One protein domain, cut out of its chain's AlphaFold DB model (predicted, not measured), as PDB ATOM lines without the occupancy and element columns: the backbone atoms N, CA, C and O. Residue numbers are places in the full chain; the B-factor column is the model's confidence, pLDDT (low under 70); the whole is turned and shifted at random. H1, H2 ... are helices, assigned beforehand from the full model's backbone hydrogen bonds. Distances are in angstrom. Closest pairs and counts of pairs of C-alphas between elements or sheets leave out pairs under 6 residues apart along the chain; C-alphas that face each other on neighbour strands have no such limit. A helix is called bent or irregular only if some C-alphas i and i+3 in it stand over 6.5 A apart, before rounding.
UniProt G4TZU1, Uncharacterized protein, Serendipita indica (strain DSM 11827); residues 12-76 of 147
ATOM      1  N   LEU A  12     289.392 351.257 369.089       89.12
ATOM      2  CA  LEU A  12     290.631 351.919 369.496       89.12
ATOM      3  C   LEU A  12     290.459 353.441 369.517       89.12
ATOM      4  O   LEU A  12     290.901 354.086 370.460       89.12
ATOM      5  N   GLU A  13     289.779 353.989 368.520       91.31
ATOM      6  CA  GLU A  13     289.557 355.421 368.306       91.31
ATOM      7  C   GLU A  13     288.765 356.030 369.470       91.31
ATOM      8  O   GLU A  13     289.127 357.073 370.003       91.31
ATOM      9  N   ILE A  14     287.746 355.312 369.948       93.50
ATOM     10  CA  ILE A  14     286.940 355.734 371.099       93.50
ATOM     11  C   ILE A  14     287.781 355.731 372.380       93.50
ATOM     12  O   ILE A  14     287.677 356.638 373.202       93.50
ATOM     13  N   TRP A  15     288.657 354.738 372.561       93.25
ATOM     14  CA  TRP A  15     289.595 354.753 373.687       93.25
ATOM     15  C   TRP A  15     290.573 355.917 373.610       93.25
ATOM     16  O   TRP A  15     290.873 356.523 374.633       93.25
ATOM     17  N   GLN A  16     291.083 356.207 372.420       92.44
ATOM     18  CA  GLN A  16     291.993 357.318 372.181       92.44
ATOM     19  C   GLN A  16     291.336 358.660 372.545       92.44
ATOM     20  O   GLN A  16     291.945 359.448 373.270       92.44
ATOM     21  N   GLU A  17     290.080 358.864 372.150       93.56
ATOM     22  CA  GLU A  17     289.287 360.046 372.506       93.56
ATOM     23  C   GLU A  17     289.045 360.150 374.021       93.56
ATOM     24  O   GLU A  17     289.337 361.181 374.625       93.56
ATOM     25  N   ILE A  18     288.607 359.064 374.671       93.50
ATOM     26  CA  ILE A  18     288.408 359.031 376.133       93.50
ATOM     27  C   ILE A  18     289.703 359.380 376.871       93.50
ATOM     28  O   ILE A  18     289.692 360.157 377.829       93.50
ATOM     29  N   LEU A  19     290.823 358.791 376.447       94.00
ATOM     30  CA  LEU A  19     292.129 359.027 377.055       94.00
ATOM     31  C   LEU A  19     292.565 360.481 376.905       94.00
ATOM     32  O   LEU A  19     293.077 361.043 377.867       94.00
ATOM     33  N   GLU A  20     292.354 361.074 375.732       91.75
ATOM     34  CA  GLU A  20     292.683 362.471 375.459       91.75
ATOM     35  C   GLU A  20     291.841 363.428 376.309       91.75
ATOM     36  O   GLU A  20     292.399 364.268 377.015       91.75
ATOM     37  N   LEU A  21     290.519 363.227 376.347       89.94
ATOM     38  CA  LEU A  21     289.603 364.018 377.174       89.94
ATOM     39  C   LEU A  21     289.917 363.905 378.673       89.94
ATOM     40  O   LEU A  21     289.786 364.878 379.408       89.94
ATOM     41  N   SER A  22     290.388 362.740 379.127       91.75
ATOM     42  CA  SER A  22     290.752 362.509 380.534       91.75
ATOM     43  C   SER A  22     291.989 363.294 380.987       91.75
ATOM     44  O   SER A  22     292.245 363.391 382.187       91.75
ATOM     45  N   ILE A  23     292.788 363.815 380.050       91.06
ATOM     46  CA  ILE A  23     294.051 364.511 380.334       91.06
ATOM     47  C   ILE A  23     294.100 365.921 379.739       91.06
ATOM     48  O   ILE A  23     295.186 366.506 379.691       91.06
ATOM     49  N   TYR A  24     292.986 366.437 379.217       85.94
ATOM     50  CA  TYR A  24     292.919 367.736 378.555       85.94
ATOM     51  C   TYR A  24     292.396 368.810 379.523       85.94
ATOM     52  O   TYR A  24     291.207 368.806 379.832       85.94
ATOM     53  N   PRO A  25     293.253 369.727 380.017       79.31
ATOM     54  CA  PRO A  25     292.826 370.903 380.766       79.31
ATOM     55  C   PRO A  25     292.482 372.056 379.796       79.31
ATOM     56  O   PRO A  25     293.390 372.752 379.332       79.31
ATOM     57  N   PRO A  26     291.195 372.308 379.487       71.81
ATOM     58  CA  PRO A  26     290.799 373.283 378.465       71.81
ATOM     59  C   PRO A  26     291.234 374.717 378.782       71.81
ATOM     60  O   PRO A  26     291.589 375.458 377.873       71.81
ATOM     61  N   ILE A  27     291.249 375.107 380.059       71.94
ATOM     62  CA  ILE A  27     291.581 376.476 380.482       71.94
ATOM     63  C   ILE A  27     293.075 376.762 380.297       71.94
ATOM     64  O   ILE A  27     293.451 377.830 379.825       71.94
ATOM     65  N   ILE A  28     293.942 375.794 380.611       71.62
ATOM     66  CA  ILE A  28     295.400 375.991 380.613       71.62
ATOM     67  C   ILE A  28     295.973 376.086 379.203       71.62
ATOM     68  O   ILE A  28     296.946 376.815 378.998       71.62
ATOM     69  N   PHE A  29     295.372 375.366 378.253       71.50
ATOM     70  CA  PHE A  29     295.773 375.359 376.847       71.50
ATOM     71  C   PHE A  29     294.908 376.270 375.962       71.50
ATOM     72  O   PHE A  29     295.053 376.241 374.740       71.50
ATOM     73  N   SER A  30     294.026 377.090 376.545       71.25
ATOM     74  CA  SER A  30     293.246 378.059 375.771       71.25
ATOM     75  C   SER A  30     294.138 379.188 375.243       71.25
ATOM     76  O   SER A  30     294.889 379.803 375.997       71.25
ATOM     77  N   THR A  31     294.019 379.501 373.949       62.44
ATOM     78  CA  THR A  31     294.687 380.652 373.302       62.44
ATOM     79  C   THR A  31     294.014 381.991 373.593       62.44
ATOM     80  O   THR A  31     294.558 383.046 373.268       62.44
ATOM     81  N   ASP A  32     292.798 381.948 374.128       64.31
ATOM     82  CA  ASP A  32     292.068 383.111 374.605       64.31
ATOM     83  C   ASP A  32     291.526 382.727 375.980       64.31
ATOM     84  O   ASP A  32     290.487 382.066 376.062       64.31
ATOM     85  N   PRO A  33     292.259 383.032 377.067       55.91
ATOM     86  CA  PRO A  33     291.787 382.746 378.412       55.91
ATOM     87  C   PRO A  33     290.375 383.295 378.627       55.91
ATOM     88  O   PRO A  33     289.601 382.690 379.352       55.91
ATOM     89  N   GLY A  34     290.017 384.385 377.943       57.66
ATOM     90  CA  GLY A  34     288.869 385.223 378.228       57.66
ATOM     91  C   GLY A  34     289.398 386.575 378.680       57.66
ATOM     92  O   GLY A  34     289.948 386.709 379.772       57.66
ATOM     93  N   ARG A  35     289.258 387.583 377.815       54.09
ATOM     94  CA  ARG A  35     289.752 388.952 378.039       54.09
ATOM     95  C   ARG A  35     289.126 389.683 379.231       54.09
ATOM     96  O   ARG A  35     289.697 390.670 379.679       54.09
ATOM     97  N   ASP A  36     287.999 389.202 379.756       53.47
ATOM     98  CA  ASP A  36     287.068 390.082 380.469       53.47
ATOM     99  C   ASP A  36     286.840 389.748 381.953       53.47
ATOM    100  O   ASP A  36     286.014 390.394 382.596       53.47
ATOM    101  N   SER A  37     287.558 388.786 382.554       59.19
ATOM    102  CA  SER A  37     287.386 388.512 383.991       59.19
ATOM    103  C   SER A  37     288.697 388.279 384.753       59.19
ATOM    104  O   SER A  37     289.542 387.471 384.376       59.19
ATOM    105  N   LEU A  38     288.859 388.971 385.888       60.06
ATOM    106  CA  LEU A  38     289.980 388.770 386.821       60.06
ATOM    107  C   LEU A  38     290.055 387.321 387.341       60.06
ATOM    108  O   LEU A  38     291.137 386.822 387.645       60.06
ATOM    109  N   TRP A  39     288.911 386.636 387.413       60.41
ATOM    110  CA  TRP A  39     288.814 385.226 387.795       60.41
ATOM    111  C   TRP A  39     289.482 384.315 386.768       60.41
ATOM    112  O   TRP A  39     290.255 383.433 387.130       60.41
ATOM    113  N   THR A  40     289.278 384.616 385.490       62.31
ATOM    114  CA  THR A  40     289.884 383.912 384.364       62.31
ATOM    115  C   THR A  40     291.406 384.037 384.361       62.31
ATOM    116  O   THR A  40     292.100 383.057 384.119       62.31
ATOM    117  N   ILE A  41     291.949 385.215 384.692       64.25
ATOM    118  CA  ILE A  41     293.404 385.424 384.800       64.25
ATOM    119  C   ILE A  41     293.992 384.579 385.940       64.25
ATOM    120  O   ILE A  41     295.055 383.976 385.782       64.25
ATOM    121  N   LYS A  42     293.289 384.499 387.077       67.88
ATOM    122  CA  LYS A  42     293.717 383.691 388.227       67.88
ATOM    123  C   LYS A  42     293.717 382.196 387.904       67.88
ATOM    124  O   LYS A  42     294.701 381.525 388.193       67.88
ATOM    125  N   GLU A  43     292.653 381.691 387.285       67.25
ATOM    126  CA  GLU A  43     292.566 380.292 386.844       67.25
ATOM    127  C   GLU A  43     293.608 379.969 385.772       67.25
ATOM    128  O   GLU A  43     294.184 378.885 385.765       67.25
ATOM    129  N   PHE A  44     293.917 380.930 384.900       68.75
ATOM    130  CA  PHE A  44     294.953 380.754 383.893       68.75
ATOM    131  C   PHE A  44     296.352 380.634 384.509       68.75
ATOM    132  O   PHE A  44     297.198 379.926 383.959       68.75
ATOM    133  N   GLY A  45     296.611 381.313 385.630       70.94
ATOM    134  CA  GLY A  45     297.850 381.196 386.403       70.94
ATOM    135  C   GLY A  45     297.917 379.952 387.298       70.94
ATOM    136  O   GLY A  45     299.002 379.590 387.752       70.94
ATOM    137  N   ASP A  46     296.789 379.283 387.538       80.62
ATOM    138  CA  ASP A  46     296.729 378.108 388.400       80.62
ATOM    139  C   ASP A  46     297.175 376.839 387.658       80.62
ATOM    140  O   ASP A  46     296.409 376.141 386.992       80.62
ATOM    141  N   THR A  47     298.458 376.513 387.799       83.75
ATOM    142  CA  THR A  47     299.039 375.297 387.217       83.75
ATOM    143  C   THR A  47     298.623 374.022 387.956       83.75
ATOM    144  O   THR A  47     298.903 372.925 387.464       83.75
ATOM    145  N   SER A  48     297.936 374.114 389.105       85.81
ATOM    146  CA  SER A  48     297.514 372.934 389.872       85.81
ATOM    147  C   SER A  48     296.587 372.025 389.063       85.81
ATOM    148  O   SER A  48     296.771 370.804 389.079       85.81
ATOM    149  N   ILE A  49     295.696 372.617 388.258       84.69
ATOM    150  CA  ILE A  49     294.792 371.903 387.345       84.69
ATOM    151  C   ILE A  49     295.599 371.104 386.312       84.69
ATOM    152  O   ILE A  49     295.286 369.946 386.032       84.69
ATOM    153  N   TYR A  50     296.687 371.667 385.773       87.88
ATOM    154  CA  TYR A  50     297.556 370.932 384.848       87.88
ATOM    155  C   TYR A  50     298.199 369.739 385.553       87.88
ATOM    156  O   TYR A  50     298.120 368.611 385.060       87.88
ATOM    157  N   TRP A  51     298.772 369.956 386.737       89.44
ATOM    158  CA  TRP A  51     299.428 368.888 387.485       89.44
ATOM    159  C   TRP A  51     298.466 367.771 387.902       89.44
ATOM    160  O   TRP A  51     298.870 366.608 387.963       89.44
ATOM    161  N   GLU A  52     297.191 368.074 388.132       91.31
ATOM    162  CA  GLU A  52     296.145 367.060 388.301       91.31
ATOM    163  C   GLU A  52     295.953 366.214 387.041       91.31
ATOM    164  O   GLU A  52     295.980 364.982 387.127       91.31
ATOM    165  N   THR A  53     295.850 366.839 385.865       91.25
ATOM    166  CA  THR A  53     295.740 366.091 384.600       91.25
ATOM    167  C   THR A  53     296.972 365.226 384.318       91.25
ATOM    168  O   THR A  53     296.837 364.106 383.821       91.25
ATOM    169  N   GLU A  54     298.168 365.672 384.709       92.56
ATOM    170  CA  GLU A  54     299.404 364.892 384.579       92.56
ATOM    171  C   GLU A  54     299.439 363.688 385.526       92.56
ATOM    172  O   GLU A  54     299.869 362.596 385.132       92.56
ATOM    173  N   ARG A  55     298.935 363.834 386.760       94.44
ATOM    174  CA  ARG A  55     298.753 362.697 387.679       94.44
ATOM    175  C   ARG A  55     297.770 361.683 387.097       94.44
ATOM    176  O   ARG A  55     298.073 360.487 387.108       94.44
ATOM    177  N   THR A  56     296.659 362.147 386.527       95.06
ATOM    178  CA  THR A  56     295.688 361.292 385.825       95.06
ATOM    179  C   THR A  56     296.336 360.571 384.645       95.06
ATOM    180  O   THR A  56     296.235 359.347 384.554       95.06
ATOM    181  N   ARG A  57     297.100 361.274 383.794       95.06
ATOM    182  CA  ARG A  57     297.859 360.655 382.693       95.06
ATOM    183  C   ARG A  57     298.787 359.559 383.215       95.06
ATOM    184  O   ARG A  57     298.776 358.443 382.701       95.06
ATOM    185  N   ASN A  58     299.567 359.851 384.254       95.31
ATOM    186  CA  ASN A  58     300.523 358.905 384.830       95.31
ATOM    187  C   ASN A  58     299.835 357.673 385.439       95.31
ATOM    188  O   ASN A  58     300.380 356.570 385.354       95.31
ATOM    189  N   ALA A  59     298.635 357.828 386.004       96.88
ATOM    190  CA  ALA A  59     297.818 356.707 386.458       96.88
ATOM    191  C   ALA A  59     297.320 355.855 385.275       96.88
ATOM    192  O   ALA A  59     297.500 354.637 385.280       96.88
ATOM    193  N   LEU A  60     296.778 356.484 384.225       96.12
ATOM    194  CA  LEU A  60     296.273 355.799 383.027       96.12
ATOM    195  C   LEU A  60     297.375 355.028 382.280       96.12
ATOM    196  O   LEU A  60     297.148 353.902 381.833       96.12
ATOM    197  N   ARG A  61     298.601 355.565 382.218       96.81
ATOM    198  CA  ARG A  61     299.770 354.881 381.623       96.81
ATOM    199  C   ARG A  61     300.065 353.522 382.271       96.81
ATOM    200  O   ARG A  61     300.579 352.625 381.609       96.81
ATOM    201  N   ARG A  62     299.706 353.331 383.544       96.19
ATOM    202  CA  ARG A  62     299.936 352.074 384.281       96.19
ATOM    203  C   ARG A  62     298.853 351.021 384.041       96.19
ATOM    204  O   ARG A  62     299.050 349.869 384.411       96.19
ATOM    205  N   VAL A  63     297.728 351.387 383.421       95.12
ATOM    206  CA  VAL A  63     296.594 350.473 383.199       95.12
ATOM    207  C   VAL A  63     296.893 349.468 382.088       95.12
ATOM    208  O   VAL A  63     296.596 348.281 382.224       95.12
ATOM    209  N   LYS A  64     297.467 349.923 380.965       93.44
ATOM    210  CA  LYS A  64     297.744 349.070 379.801       93.44
ATOM    211  C   LYS A  64     298.896 349.620 378.967       93.44
ATOM    212  O   LYS A  64     298.960 350.817 378.712       93.44
ATOM    213  N   LYS A  65     299.738 348.734 378.422       94.50
ATOM    214  CA  LYS A  65     300.871 349.116 377.554       94.50
ATOM    215  C   LYS A  65     300.450 349.961 376.345       94.50
ATOM    216  O   LYS A  65     301.127 350.922 376.016       94.50
ATOM    217  N   SER A  66     299.317 349.647 375.712       93.88
ATOM    218  CA  SER A  66     298.808 350.444 374.587       93.88
ATOM    219  C   SER A  66     298.391 351.860 375.001       93.88
ATOM    220  O   SER A  66     298.505 352.778 374.198       93.88
ATOM    221  N   TRP A  67     297.929 352.047 376.245       95.62
ATOM    222  CA  TRP A  67     297.639 353.375 376.789       95.62
ATOM    223  C   TRP A  67     298.934 354.119 377.099       95.62
ATOM    224  O   TRP A  67     299.026 355.287 376.756       95.62
ATOM    225  N   ASP A  68     299.951 353.454 377.659       96.25
ATOM    226  CA  ASP A  68     301.279 354.065 377.838       96.25
ATOM    227  C   ASP A  68     301.850 354.574 376.510       96.25
ATOM    228  O   ASP A  68     302.227 355.738 376.413       96.25
ATOM    229  N   THR A  69     301.846 353.738 375.466       95.44
ATOM    230  CA  THR A  69     302.325 354.133 374.132       95.44
ATOM    231  C   THR A  69     301.563 355.335 373.581       95.44
ATOM    232  O   THR A  69     302.188 356.269 373.091       95.44
ATOM    233  N   TYR A  70     300.231 355.337 373.683       93.81
ATOM    234  CA  TYR A  70     299.415 356.455 373.217       93.81
ATOM    235  C   TYR A  70     299.659 357.729 374.033       93.81
ATOM    236  O   TYR A  70     299.839 358.798 373.466       93.81
ATOM    237  N   LEU A  71     299.707 357.626 375.362       93.06
ATOM    238  CA  LEU A  71     299.765 358.781 376.256       93.06
ATOM    239  C   LEU A  71     301.136 359.472 376.281       93.06
ATOM    240  O   LEU A  71     301.191 360.663 376.573       93.06
ATOM    241  N   ARG A  72     302.226 358.771 375.939       92.31
ATOM    242  CA  ARG A  72     303.579 359.358 375.823       92.31
ATOM    243  C   ARG A  72     303.674 360.494 374.809       92.31
ATOM    244  O   ARG A  72     304.505 361.378 374.965       92.31
ATOM    245  N   ARG A  73     302.806 360.516 373.791       90.25
ATOM    246  CA  ARG A  73     302.762 361.623 372.817       90.25
ATOM    247  C   ARG A  73     302.365 362.965 373.445       90.25
ATOM    248  O   ARG A  73     302.538 364.003 372.827       90.25
ATOM    249  N   PHE A  74     301.809 362.923 374.655       89.75
ATOM    250  CA  PHE A  74     301.396 364.082 375.438       89.75
ATOM    251  C   PHE A  74     302.373 364.385 376.586       89.75
ATOM    252  O   PHE A  74     301.998 365.076 377.540       89.75
ATOM    253  N   ASP A  75     303.590 363.834 376.556       89.38
ATOM    254  CA  ASP A  75     304.649 364.211 377.490       89.38
ATOM    255  C   ASP A  75     305.094 365.661 377.204       89.38
ATOM    256  O   ASP A  75     305.131 366.104 376.056       89.38
ATOM    257  N   HIS A  76     305.415 366.408 378.263       88.62
ATOM    258  CA  HIS A  76     305.926 367.785 378.191       88.62
ATOM    259  C   HIS A  76     305.016 368.828 377.510       88.62
ATOM    260  O   HIS A  76     305.501 369.797 376.937       88.62
TER     261      HIS A  76
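Overview. This is residues 12 to 76 of the 147 residues of an uncharacterized protein of Serendipita indica (strain DSM 11827) (UniProt G4TZU1). The longest helix, H3, folds back at its end into H4 as a helical hairpin, and H1 comes in near this pair, so that three helices gather loosely at one end of the domain, their centres making a triangle. From H1 the long unnamed stretch of residues 22 to 37 runs away to the far end, where the short H2 touches no helix and the chain turns back toward H3. The printed part has 65 residues with four named helices, H1, H2, H3 and H4 in that order along the chain, and no named strand; the class is all helix. The whole is loose, with a radius of gyration of the C-alphas of 13.9 A, and spans 42 by 21 by 15 A.

Along the chain. Begin with H3, residues 48 to 61: find C-alpha 48 at (297.514, 372.934, 389.872), and from there the helix runs 20.0 A to C-alpha 61 at (299.770, 354.881, 381.623). After it comes H4, residues 65 to 74, 15.1 A from first to last C-alpha, ending at (301.396, 364.082, 375.438). H4 is neither bent nor irregular, but only just: C-alphas 70 and 73 are 6.2 A apart. Before H3 look for H2, residues 38 to 45, 10.9 A long. The first helix is H1, residues 12 to 21, 14.4 A long, which begins at (290.631, 351.919, 369.496).

Arrangement. Look first at residues 57 to 61, the part of H3 that touches H4; the closest C-alphas are those of Arg 61 and Asp 68, 4.2 A apart. The two helices form a hairpin and run opposite ways at a shallow tilt of 29 degrees. H1 and H4 only just touch, with 3 pairs of C-alphas within 8 A, the closest being those of Gln 16 and Tyr 70 at 7.5 A; they run the same way at a steep tilt of 47 degrees. H1 and H3 are close but not clearly touching, with the C-alphas of Leu 19 and Leu 60 closest at 8.0 A; they run opposite ways at a shallow tilt of 26 degrees. H2 is apart from H1, H3 and H4. In H1, H2 and H3 every O i to N i+4 pair is within hydrogen-bond range; in H4 4 of 6 are.

Size, cuts and confidence. The outline is only just a rod, and the two C-alphas farthest apart, those of Asp 36 and Lys 65, are 43.3 A from each other. The printed part has no cut. The link from H1 to H2, with 16 residues, is long; those from H2 to H3 and from H3 to H4 are tight. Read the B-factor column for the model's confidence: the mean pLDDT of the printed part is 83.3, and residues 31 to 44 are under 70.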